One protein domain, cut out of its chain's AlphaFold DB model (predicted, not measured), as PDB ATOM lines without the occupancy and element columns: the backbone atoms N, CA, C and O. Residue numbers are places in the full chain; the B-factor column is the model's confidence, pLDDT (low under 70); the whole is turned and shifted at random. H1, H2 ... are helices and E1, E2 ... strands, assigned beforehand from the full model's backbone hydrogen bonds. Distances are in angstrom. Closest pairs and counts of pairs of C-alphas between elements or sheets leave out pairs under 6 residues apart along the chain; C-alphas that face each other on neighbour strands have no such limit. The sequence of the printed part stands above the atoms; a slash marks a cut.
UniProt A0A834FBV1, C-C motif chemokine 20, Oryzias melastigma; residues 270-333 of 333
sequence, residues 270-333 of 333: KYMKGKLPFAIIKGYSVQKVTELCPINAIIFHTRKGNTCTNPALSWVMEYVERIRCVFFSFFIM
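This is residues 270 to 333 of the 333 residues of the protein "C-C motif chemokine 20" of Oryzias melastigma (UniProt A0A834FBV1). A small twisted sheet of three strands, E1, E2 and E3, has one long helix, H1, crossing one face, and residues 328 to 333 stick out. The printed part has 64 residues with three named strands, then one named helix; the class is mixed. The sheet, order E1 - E2 - E3, is an antiparallel meander, each strand pairing with the one before. The whole is only just compact, close to loose, with a radius of gyration of the C-alphas of 12.5 A and spans of 41 by 23 by 22 A.

E1, residues 281 to 287, and E2, residues 297 to 302, form a hairpin, with N 285 and O 299 within hydrogen-bond range at 2.9 A. E2 and E3, residues 305 to 309, form another, with N 300 and O 307 at 2.9 A. H1, residues 314 to 330, is on the sheet at a height of 9.7 A and runs across the strands, at 67 degrees to E1 on the local plane. The closest C-alphas of E1 and H1, Gly 283 and Ile 323, are 6.8 A apart. In H1 every O i to N i+4 pair is within hydrogen-bond range.

E1 begins at C-alpha 281 (-19.782, -39.618, -4.517) and is 16.7 A long; E2 is 15.0 A and E3 13.0 A. H1, 25.1 A long, ends at C-alpha 330 (-19.304, -50.156, -17.801).

The printed part has no cut and no long link. The farthest C-alphas, Glu 291 and Met 333, are 41.3 A apart. Residues 328 to 333 have pLDDT under 70.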
ATOM      1  N   LYS A 270     -34.051 -31.585   4.694       91.75
ATOM      2  CA  LYS A 270     -33.226 -30.401   4.421       91.75
ATOM      3  C   LYS A 270     -32.174 -30.727   3.367       91.75
ATOM      4  O   LYS A 270     -31.657 -31.842   3.337       91.75
ATOM      5  N   TYR A 271     -31.836 -29.738   2.544       95.88
ATOM      6  CA  TYR A 271     -30.711 -29.823   1.617       95.88
ATOM      7  C   TYR A 271     -29.401 -29.448   2.310       95.88
ATOM      8  O   TYR A 271     -29.376 -28.609   3.215       95.88
ATOM      9  N   MET A 272     -28.296 -30.026   1.844       94.06
ATOM     10  CA  MET A 272     -26.973 -29.502   2.160       94.06
ATOM     11  C   MET A 272     -26.788 -28.112   1.533       94.06
ATOM     12  O   MET A 272     -27.331 -27.823   0.468       94.06
ATOM     13  N   LYS A 273     -25.987 -27.263   2.178       91.25
ATOM     14  CA  LYS A 273     -25.708 -25.899   1.697       91.25
ATOM     15  C   LYS A 273     -24.458 -25.801   0.810       91.25
ATOM     16  O   LYS A 273     -24.302 -24.823   0.093       91.25
ATOM     17  N   GLY A 274     -23.563 -26.790   0.866       91.75
ATOM     18  CA  GLY A 274     -22.283 -26.780   0.148       91.75
ATOM     19  C   GLY A 274     -22.303 -27.566  -1.163       91.75
ATOM     20  O   GLY A 274     -23.110 -28.478  -1.340       91.75
ATOM     21  N   LYS A 275     -21.367 -27.255  -2.065       94.94
ATOM     22  CA  LYS A 275     -21.066 -28.121  -3.210       94.94
ATOM     23  C   LYS A 275     -20.214 -29.296  -2.744       94.94
ATOM     24  O   LYS A 275     -19.235 -29.121  -2.023       94.94
ATOM     25  N   LEU A 276     -20.585 -30.495  -3.175       94.44
ATOM     26  CA  LEU A 276     -19.875 -31.712  -2.813       94.44
ATOM     27  C   LEU A 276     -18.739 -31.994  -3.821       94.44
ATOM     28  O   LEU A 276     -18.937 -31.820  -5.029       94.44
ATOM     29  N   PRO A 277     -17.548 -32.441  -3.388       94.88
ATOM     30  CA  PRO A 277     -16.531 -32.930  -4.316       94.88
ATOM     31  C   PRO A 277     -17.022 -34.193  -5.043       94.88
ATOM     32  O   PRO A 277     -17.521 -35.114  -4.405       94.88
ATOM     33  N   PHE A 278     -16.858 -34.281  -6.367       94.50
ATOM     34  CA  PHE A 278     -17.345 -35.444  -7.127       94.50
ATOM     35  C   PHE A 278     -16.689 -36.764  -6.685       94.50
ATOM     36  O   PHE A 278     -17.356 -37.785  -6.582       94.50
ATOM     37  N   ALA A 279     -15.395 -36.736  -6.348       93.44
ATOM     38  CA  ALA A 279     -14.606 -37.925  -6.007       93.44
ATOM     39  C   ALA A 279     -15.107 -38.704  -4.773       93.44
ATOM     40  O   ALA A 279     -14.739 -39.863  -4.584       93.44
ATOM     41  N   ILE A 280     -15.927 -38.084  -3.916       94.75
ATOM     42  CA  ILE A 280     -16.478 -38.748  -2.725       94.75
ATOM     43  C   ILE A 280     -17.864 -39.360  -2.957       94.75
ATOM     44  O   ILE A 280     -18.377 -40.033  -2.057       94.75
ATOM     45  N   ILE A 281     -18.456 -39.135  -4.132       95.44
ATOM     46  CA  ILE A 281     -19.782 -39.618  -4.517       95.44
ATOM     47  C   ILE A 281     -19.635 -40.990  -5.170       95.44
ATOM     48  O   ILE A 281     -18.888 -41.155  -6.130       95.44
ATOM     49  N   LYS A 282     -20.357 -41.978  -4.643       93.38
ATOM     50  CA  LYS A 282     -20.389 -43.351  -5.171       93.38
ATOM     51  C   LYS A 282     -21.577 -43.605  -6.095       93.38
ATOM     52  O   LYS A 282     -21.534 -44.500  -6.926       93.38
ATOM     53  N   GLY A 283     -22.644 -42.835  -5.926       94.25
ATOM     54  CA  GLY A 283     -23.889 -42.986  -6.660       94.25
ATOM     55  C   GLY A 283     -24.931 -42.006  -6.145       94.25
ATOM     56  O   GLY A 283     -24.634 -41.155  -5.297       94.25
ATOM     57  N   TYR A 284     -26.153 -42.131  -6.645       95.81
ATOM     58  CA  TYR A 284     -27.262 -41.293  -6.220       95.81
ATOM     59  C   TYR A 284     -28.583 -42.064  -6.221       95.81
ATOM     60  O   TYR A 284     -28.750 -43.018  -6.977       95.81
ATOM     61  N   SER A 285     -29.520 -41.588  -5.409       94.50
ATOM     62  CA  SER A 285     -30.930 -41.973  -5.420       94.50
ATOM     63  C   SER A 285     -31.804 -40.741  -5.637       94.50
ATOM     64  O   SER A 285     -31.415 -39.621  -5.297       94.50
ATOM     65  N   VAL A 286     -32.992 -40.939  -6.205       94.62
ATOM     66  CA  VAL A 286     -33.959 -39.860  -6.447       94.62
ATOM     67  C   VAL A 286     -35.096 -39.971  -5.443       94.62
ATOM     68  O   VAL A 286     -35.782 -40.989  -5.395       94.62
ATOM     69  N   GLN A 287     -35.328 -38.909  -4.682       93.19
ATOM     70  CA  GLN A 287     -36.483 -38.777  -3.804       93.19
ATOM     71  C   GLN A 287     -37.523 -37.877  -4.462       93.19
ATOM     72  O   GLN A 287     -37.269 -36.699  -4.699       93.19
ATOM     73  N   LYS A 288     -38.715 -38.421  -4.702       91.69
ATOM     74  CA  LYS A 288     -39.864 -37.666  -5.212       91.69
ATOM     75  C   LYS A 288     -40.650 -37.035  -4.063       91.69
ATOM     76  O   LYS A 288     -40.568 -37.494  -2.927       91.69
ATOM     77  N   VAL A 289     -41.433 -36.007  -4.390       91.38
ATOM     78  CA  VAL A 289     -42.403 -35.427  -3.455       91.38
ATOM     79  C   VAL A 289     -43.547 -36.418  -3.254       91.38
ATOM     80  O   VAL A 289     -44.143 -36.878  -4.228       91.38
ATOM     81  N   THR A 290     -43.844 -36.742  -2.002       89.38
ATOM     82  CA  THR A 290     -44.996 -37.551  -1.575       89.38
ATOM     83  C   THR A 290     -45.638 -36.893  -0.353       89.38
ATOM     84  O   THR A 290     -45.052 -35.975   0.221       89.38
ATOM     85  N   GLU A 291     -46.811 -37.358   0.089       86.00
ATOM     86  CA  GLU A 291     -47.470 -36.795   1.285       86.00
ATOM     87  C   GLU A 291     -46.594 -36.867   2.545       86.00
ATOM     88  O   GLU A 291     -46.638 -35.989   3.400       86.00
ATOM     89  N   LEU A 292     -45.738 -37.886   2.629       86.06
ATOM     90  CA  LEU A 292     -44.823 -38.097   3.751       86.06
ATOM     91  C   LEU A 292     -43.465 -37.410   3.549       86.06
ATOM     92  O   LEU A 292     -42.735 -37.172   4.513       86.06
ATOM     93  N   CYS A 293     -43.115 -37.088   2.302       90.75
ATOM     94  CA  CYS A 293     -41.823 -36.538   1.914       90.75
ATOM     95  C   CYS A 293     -42.031 -35.286   1.061       90.75
ATOM     96  O   CYS A 293     -42.029 -35.367  -0.167       90.75
ATOM     97  N   PRO A 294     -42.183 -34.108   1.688       89.56
ATOM     98  CA  PRO A 294     -42.659 -32.908   1.004       89.56
ATOM     99  C   PRO A 294     -41.621 -32.251   0.080       89.56
ATOM    100  O   PRO A 294     -41.937 -31.272  -0.589       89.56
ATOM    101  N   ILE A 295     -40.381 -32.752   0.029       93.38
ATOM    102  CA  ILE A 295     -39.313 -32.163  -0.788       93.38
ATOM    103  C   ILE A 295     -38.768 -33.149  -1.822       93.38
ATOM    104  O   ILE A 295     -38.548 -34.328  -1.533       93.38
ATOM    105  N   ASN A 296     -38.503 -32.630  -3.020       95.19
ATOM    106  CA  ASN A 296     -37.792 -33.338  -4.078       95.19
ATOM    107  C   ASN A 296     -36.287 -33.245  -3.820       95.19
ATOM    108  O   ASN A 296     -35.758 -32.143  -3.695       95.19
ATOM    109  N   ALA A 297     -35.581 -34.367  -3.759       96.31
ATOM    110  CA  ALA A 297     -34.153 -34.356  -3.472       96.31
ATOM    111  C   ALA A 297     -33.393 -35.381  -4.309       96.31
ATOM    112  O   ALA A 297     -33.857 -36.497  -4.541       96.31
ATOM    113  N   ILE A 298     -32.166 -35.024  -4.687       97.06
ATOM    114  CA  ILE A 298     -31.171 -36.004  -5.119       97.06
ATOM    115  C   ILE A 298     -30.332 -36.371  -3.901       97.06
ATOM    116  O   ILE A 298     -29.720 -35.505  -3.266       97.06
ATOM    117  N   ILE A 299     -30.314 -37.654  -3.562       96.56
ATOM    118  CA  ILE A 299     -29.561 -38.194  -2.433       96.56
ATOM    119  C   ILE A 299     -28.250 -38.747  -2.973       96.56
ATOM    120  O   ILE A 299     -28.240 -39.819  -3.569       96.56
ATOM    121  N   PHE A 300     -27.140 -38.046  -2.761       97.12
ATOM    122  CA  PHE A 300     -25.824 -38.586  -3.091       97.12
ATOM    123  C   PHE A 300     -25.358 -39.556  -2.008       97.12
ATOM    124  O   PHE A 300     -25.311 -39.215  -0.822       97.12
ATOM    125  N   HIS A 301     -24.963 -40.755  -2.431       95.31
ATOM    126  CA  HIS A 301     -24.327 -41.743  -1.571       95.31
ATOM    127  C   HIS A 301     -22.841 -41.418  -1.480       95.31
ATOM    128  O   HIS A 301     -22.104 -41.541  -2.462       95.31
ATOM    129  N   THR A 302     -22.392 -40.980  -0.310       94.56
ATOM    130  CA  THR A 302     -20.987 -40.636  -0.070       94.56
ATOM    131  C   THR A 302     -20.329 -41.665   0.839       94.56
ATOM    132  O   THR A 302     -21.001 -42.450   1.505       94.56
ATOM    133  N   ARG A 303     -18.997 -41.635   0.939       89.88
ATOM    134  CA  ARG A 303     -18.263 -42.460   1.920       89.88
ATOM    135  C   ARG A 303     -18.681 -42.192   3.372       89.88
ATOM    136  O   ARG A 303     -18.582 -43.095   4.188       89.88
ATOM    137  N   LYS A 304     -19.125 -40.968   3.680       88.88
ATOM    138  CA  LYS A 304     -19.529 -40.544   5.031       88.88
ATOM    139  C   LYS A 304     -21.029 -40.727   5.299       88.88
ATOM    140  O   LYS A 304     -21.483 -40.408   6.390       88.88
ATOM    141  N   GLY A 305     -21.790 -41.207   4.313       91.00
ATOM    142  CA  GLY A 305     -23.239 -41.381   4.400       91.00
ATOM    143  C   GLY A 305     -24.007 -40.662   3.291       91.00
ATOM    144  O   GLY A 305     -23.435 -40.118   2.342       91.00
ATOM    145  N   ASN A 306     -25.331 -40.677   3.410       93.50
ATOM    146  CA  ASN A 306     -26.241 -40.109   2.419       93.50
ATOM    147  C   ASN A 306     -26.385 -38.598   2.615       93.50
ATOM    148  O   ASN A 306     -26.592 -38.130   3.732       93.50
ATOM    149  N   THR A 307     -26.284 -37.834   1.527       94.88
ATOM    150  CA  THR A 307     -26.409 -36.372   1.556       94.88
ATOM    151  C   THR A 307     -27.487 -35.899   0.588       94.88
ATOM    152  O   THR A 307     -27.439 -36.196  -0.602       94.88
ATOM    153  N   CYS A 308     -28.448 -35.133   1.100       96.19
ATOM    154  CA  CYS A 308     -29.566 -34.584   0.338       96.19
ATOM    155  C   CYS A 308     -29.169 -33.291  -0.385       96.19
ATOM    156  O   CYS A 308     -28.663 -32.357   0.240       96.19
ATOM    157  N   THR A 309     -29.453 -33.203  -1.680       96.88
ATOM    158  CA  THR A 309     -29.157 -32.035  -2.521       96.88
ATOM    159  C   THR A 309     -30.387 -31.575  -3.291       96.88
ATOM    160  O   THR A 309     -31.294 -32.364  -3.562       96.88
ATOM    161  N   ASN A 310     -30.426 -30.282  -3.613       97.25
ATOM    162  CA  ASN A 310     -31.519 -29.683  -4.366       97.25
ATOM    163  C   ASN A 310     -31.322 -29.944  -5.876       97.25
ATOM    164  O   ASN A 310     -30.322 -29.470  -6.424       97.25
ATOM    165  N   PRO A 311     -32.254 -30.633  -6.563       96.38
ATOM    166  CA  PRO A 311     -32.164 -30.883  -8.006       96.38
ATOM    167  C   PRO A 311     -32.179 -29.608  -8.862       96.38
ATOM    168  O   PRO A 311     -31.751 -29.650 -10.009       96.38
ATOM    169  N   ALA A 312     -32.631 -28.468  -8.327       96.25
ATOM    170  CA  ALA A 312     -32.612 -27.191  -9.040       96.25
ATOM    171  C   ALA A 312     -31.195 -26.607  -9.219       96.25
ATOM    172  O   ALA A 312     -31.008 -25.652  -9.971       96.25
ATOM    173  N   LEU A 313     -30.184 -27.147  -8.528       96.44
ATOM    174  CA  LEU A 313     -28.802 -26.690  -8.660       96.44
ATOM    175  C   LEU A 313     -28.134 -27.350  -9.873       96.44
ATOM    176  O   LEU A 313     -28.046 -28.575  -9.959       96.44
ATOM    177  N   SER A 314     -27.581 -26.539 -10.777       95.88
ATOM    178  CA  SER A 314     -26.962 -27.011 -12.027       95.88
ATOM    179  C   SER A 314     -25.862 -28.056 -11.807       95.88
ATOM    180  O   SER A 314     -25.837 -29.080 -12.486       95.88
ATOM    181  N   TRP A 315     -24.998 -27.853 -10.807       96.25
ATOM    182  CA  TRP A 315     -23.914 -28.790 -10.493       96.25
ATOM    183  C   TRP A 315     -24.415 -30.158 -10.003       96.25
ATOM    184  O   TRP A 315     -23.726 -31.159 -10.188       96.25
ATOM    185  N   VAL A 316     -25.597 -30.218  -9.374       97.06
ATOM    186  CA  VAL A 316     -26.198 -31.481  -8.911       97.06
ATOM    187  C   VAL A 316     -26.590 -32.315 -10.121       97.06
ATOM    188  O   VAL A 316     -26.231 -33.488 -10.206       97.06
ATOM    189  N   MET A 317     -27.270 -31.695 -11.086       96.81
ATOM    190  CA  MET A 317     -27.685 -32.377 -12.311       96.81
ATOM    191  C   MET A 317     -26.494 -32.742 -13.201       96.81
ATOM    192  O   MET A 317     -26.479 -33.834 -13.763       96.81
ATOM    193  N   GLU A 318     -25.455 -31.904 -13.254       96.12
ATOM    194  CA  GLU A 318     -24.192 -32.231 -13.932       96.12
ATOM    195  C   GLU A 318     -23.561 -33.517 -13.368       96.12
ATOM    196  O   GLU A 318     -23.107 -34.383 -14.116       96.12
ATOM    197  N   TYR A 319     -23.559 -33.677 -12.043       96.62
ATOM    198  CA  TYR A 319     -23.027 -34.877 -11.400       96.62
ATOM    199  C   TYR A 319     -23.884 -36.110 -11.659       96.62
ATOM    200  O   TYR A 319     -23.340 -37.179 -11.927       96.62
ATOM    201  N   VAL A 320     -25.208 -35.970 -11.587       96.44
ATOM    202  CA  VAL A 320     -26.145 -37.053 -11.905       96.44
ATOM    203  C   VAL A 320     -25.918 -37.552 -13.331       96.44
ATOM    204  O   VAL A 320     -25.813 -38.760 -13.543       96.44
ATOM    205  N   GLU A 321     -25.786 -36.637 -14.288       95.19
ATOM    206  CA  GLU A 321     -25.533 -36.977 -15.688       95.19
ATOM    207  C   GLU A 321     -24.176 -37.664 -15.864       95.19
ATOM    208  O   GLU A 321     -24.080 -38.723 -16.483       95.19
ATOM    209  N   ARG A 322     -23.129 -37.133 -15.224       94.50
ATOM    210  CA  ARG A 322     -21.801 -37.755 -15.243       94.50
ATOM    211  C   ARG A 322     -21.829 -39.182 -14.695       94.50
ATOM    212  O   ARG A 322     -21.200 -40.062 -15.274       94.50
ATOM    213  N   ILE A 323     -22.550 -39.419 -13.599       94.19
ATOM    214  CA  ILE A 323     -22.703 -40.759 -13.019       94.19
ATOM    215  C   ILE A 323     -23.444 -41.672 -14.004       94.19
ATOM    216  O   ILE A 323     -22.973 -42.778 -14.262       94.19
ATOM    217  N   ARG A 324     -24.548 -41.205 -14.602       91.75
ATOM    218  CA  ARG A 324     -25.302 -41.964 -15.614       91.75
ATOM    219  C   ARG A 324     -24.410 -42.398 -16.778       91.75
ATOM    220  O   ARG A 324     -24.372 -43.585 -17.082       91.75
ATOM    221  N   CYS A 325     -23.638 -41.485 -17.371       85.62
ATOM    222  CA  CYS A 325     -22.760 -41.816 -18.499       85.62
ATOM    223  C   CYS A 325     -21.695 -42.872 -18.152       85.62
ATOM    224  O   CYS A 325     -21.420 -43.758 -18.963       85.62
ATOM    225  N   VAL A 326     -21.099 -42.797 -16.954       78.69
ATOM    226  CA  VAL A 326     -20.073 -43.764 -16.522       78.69
ATOM    227  C   VAL A 326     -20.677 -45.157 -16.337       78.69
ATOM    228  O   VAL A 326     -20.091 -46.130 -16.803       78.69
ATOM    229  N   PHE A 327     -21.864 -45.263 -15.730       71.12
ATOM    230  CA  PHE A 327     -22.541 -46.555 -15.569       71.12
ATOM    231  C   PHE A 327     -22.895 -47.204 -16.911       71.12
ATOM    232  O   PHE A 327     -22.661 -48.397 -17.082       71.12
ATOM    233  N   PHE A 328     -23.384 -46.429 -17.885       62.34
ATOM    234  CA  PHE A 328     -23.666 -46.957 -19.226       62.34
ATOM    235  C   PHE A 328     -22.410 -47.453 -19.953       62.34
ATOM    236  O   PHE A 328     -22.496 -48.392 -20.735       62.34
ATOM    237  N   SER A 329     -21.245 -46.864 -19.676       63.59
ATOM    238  CA  SER A 329     -19.987 -47.292 -20.300       63.59
ATOM    239  C   SER A 329     -19.477 -48.623 -19.735       63.59
ATOM    240  O   SER A 329     -18.913 -49.415 -20.478       63.59
ATOM    241  N   PHE A 330     -19.705 -48.896 -18.444       57.72
ATOM    242  CA  PHE A 330     -19.304 -50.156 -17.801       57.72
ATOM    243  C   PHE A 330     -20.190 -51.351 -18.160       57.72
ATOM    244  O   PHE A 330     -19.726 -52.477 -18.075       57.72
ATOM    245  N   PHE A 331     -21.453 -51.127 -18.530       55.25
ATOM    246  CA  PHE A 331     -22.378 -52.208 -18.899       55.25
ATOM    247  C   PHE A 331     -22.295 -52.624 -20.377       55.25
ATOM    248  O   PHE A 331     -22.901 -53.623 -20.751       55.25
ATOM    249  N   ILE A 332     -21.603 -51.849 -21.221       58.81
ATOM    250  CA  ILE A 332     -21.468 -52.114 -22.666       58.81
ATOM    251  C   ILE A 332     -20.085 -52.693 -23.033       58.81
ATOM    252  O   ILE A 332     -19.911 -53.174 -24.150       58.81
ATOM    253  N   MET A 333     -19.119 -52.690 -22.108       48.06
ATOM    254  CA  MET A 333     -17.839 -53.404 -22.249       48.06
ATOM    255  C   MET A 333     -17.914 -54.786 -21.612       48.06
ATOM    256  O   MET A 333     -17.353 -55.720 -22.220       48.06
TER     257      MET A 333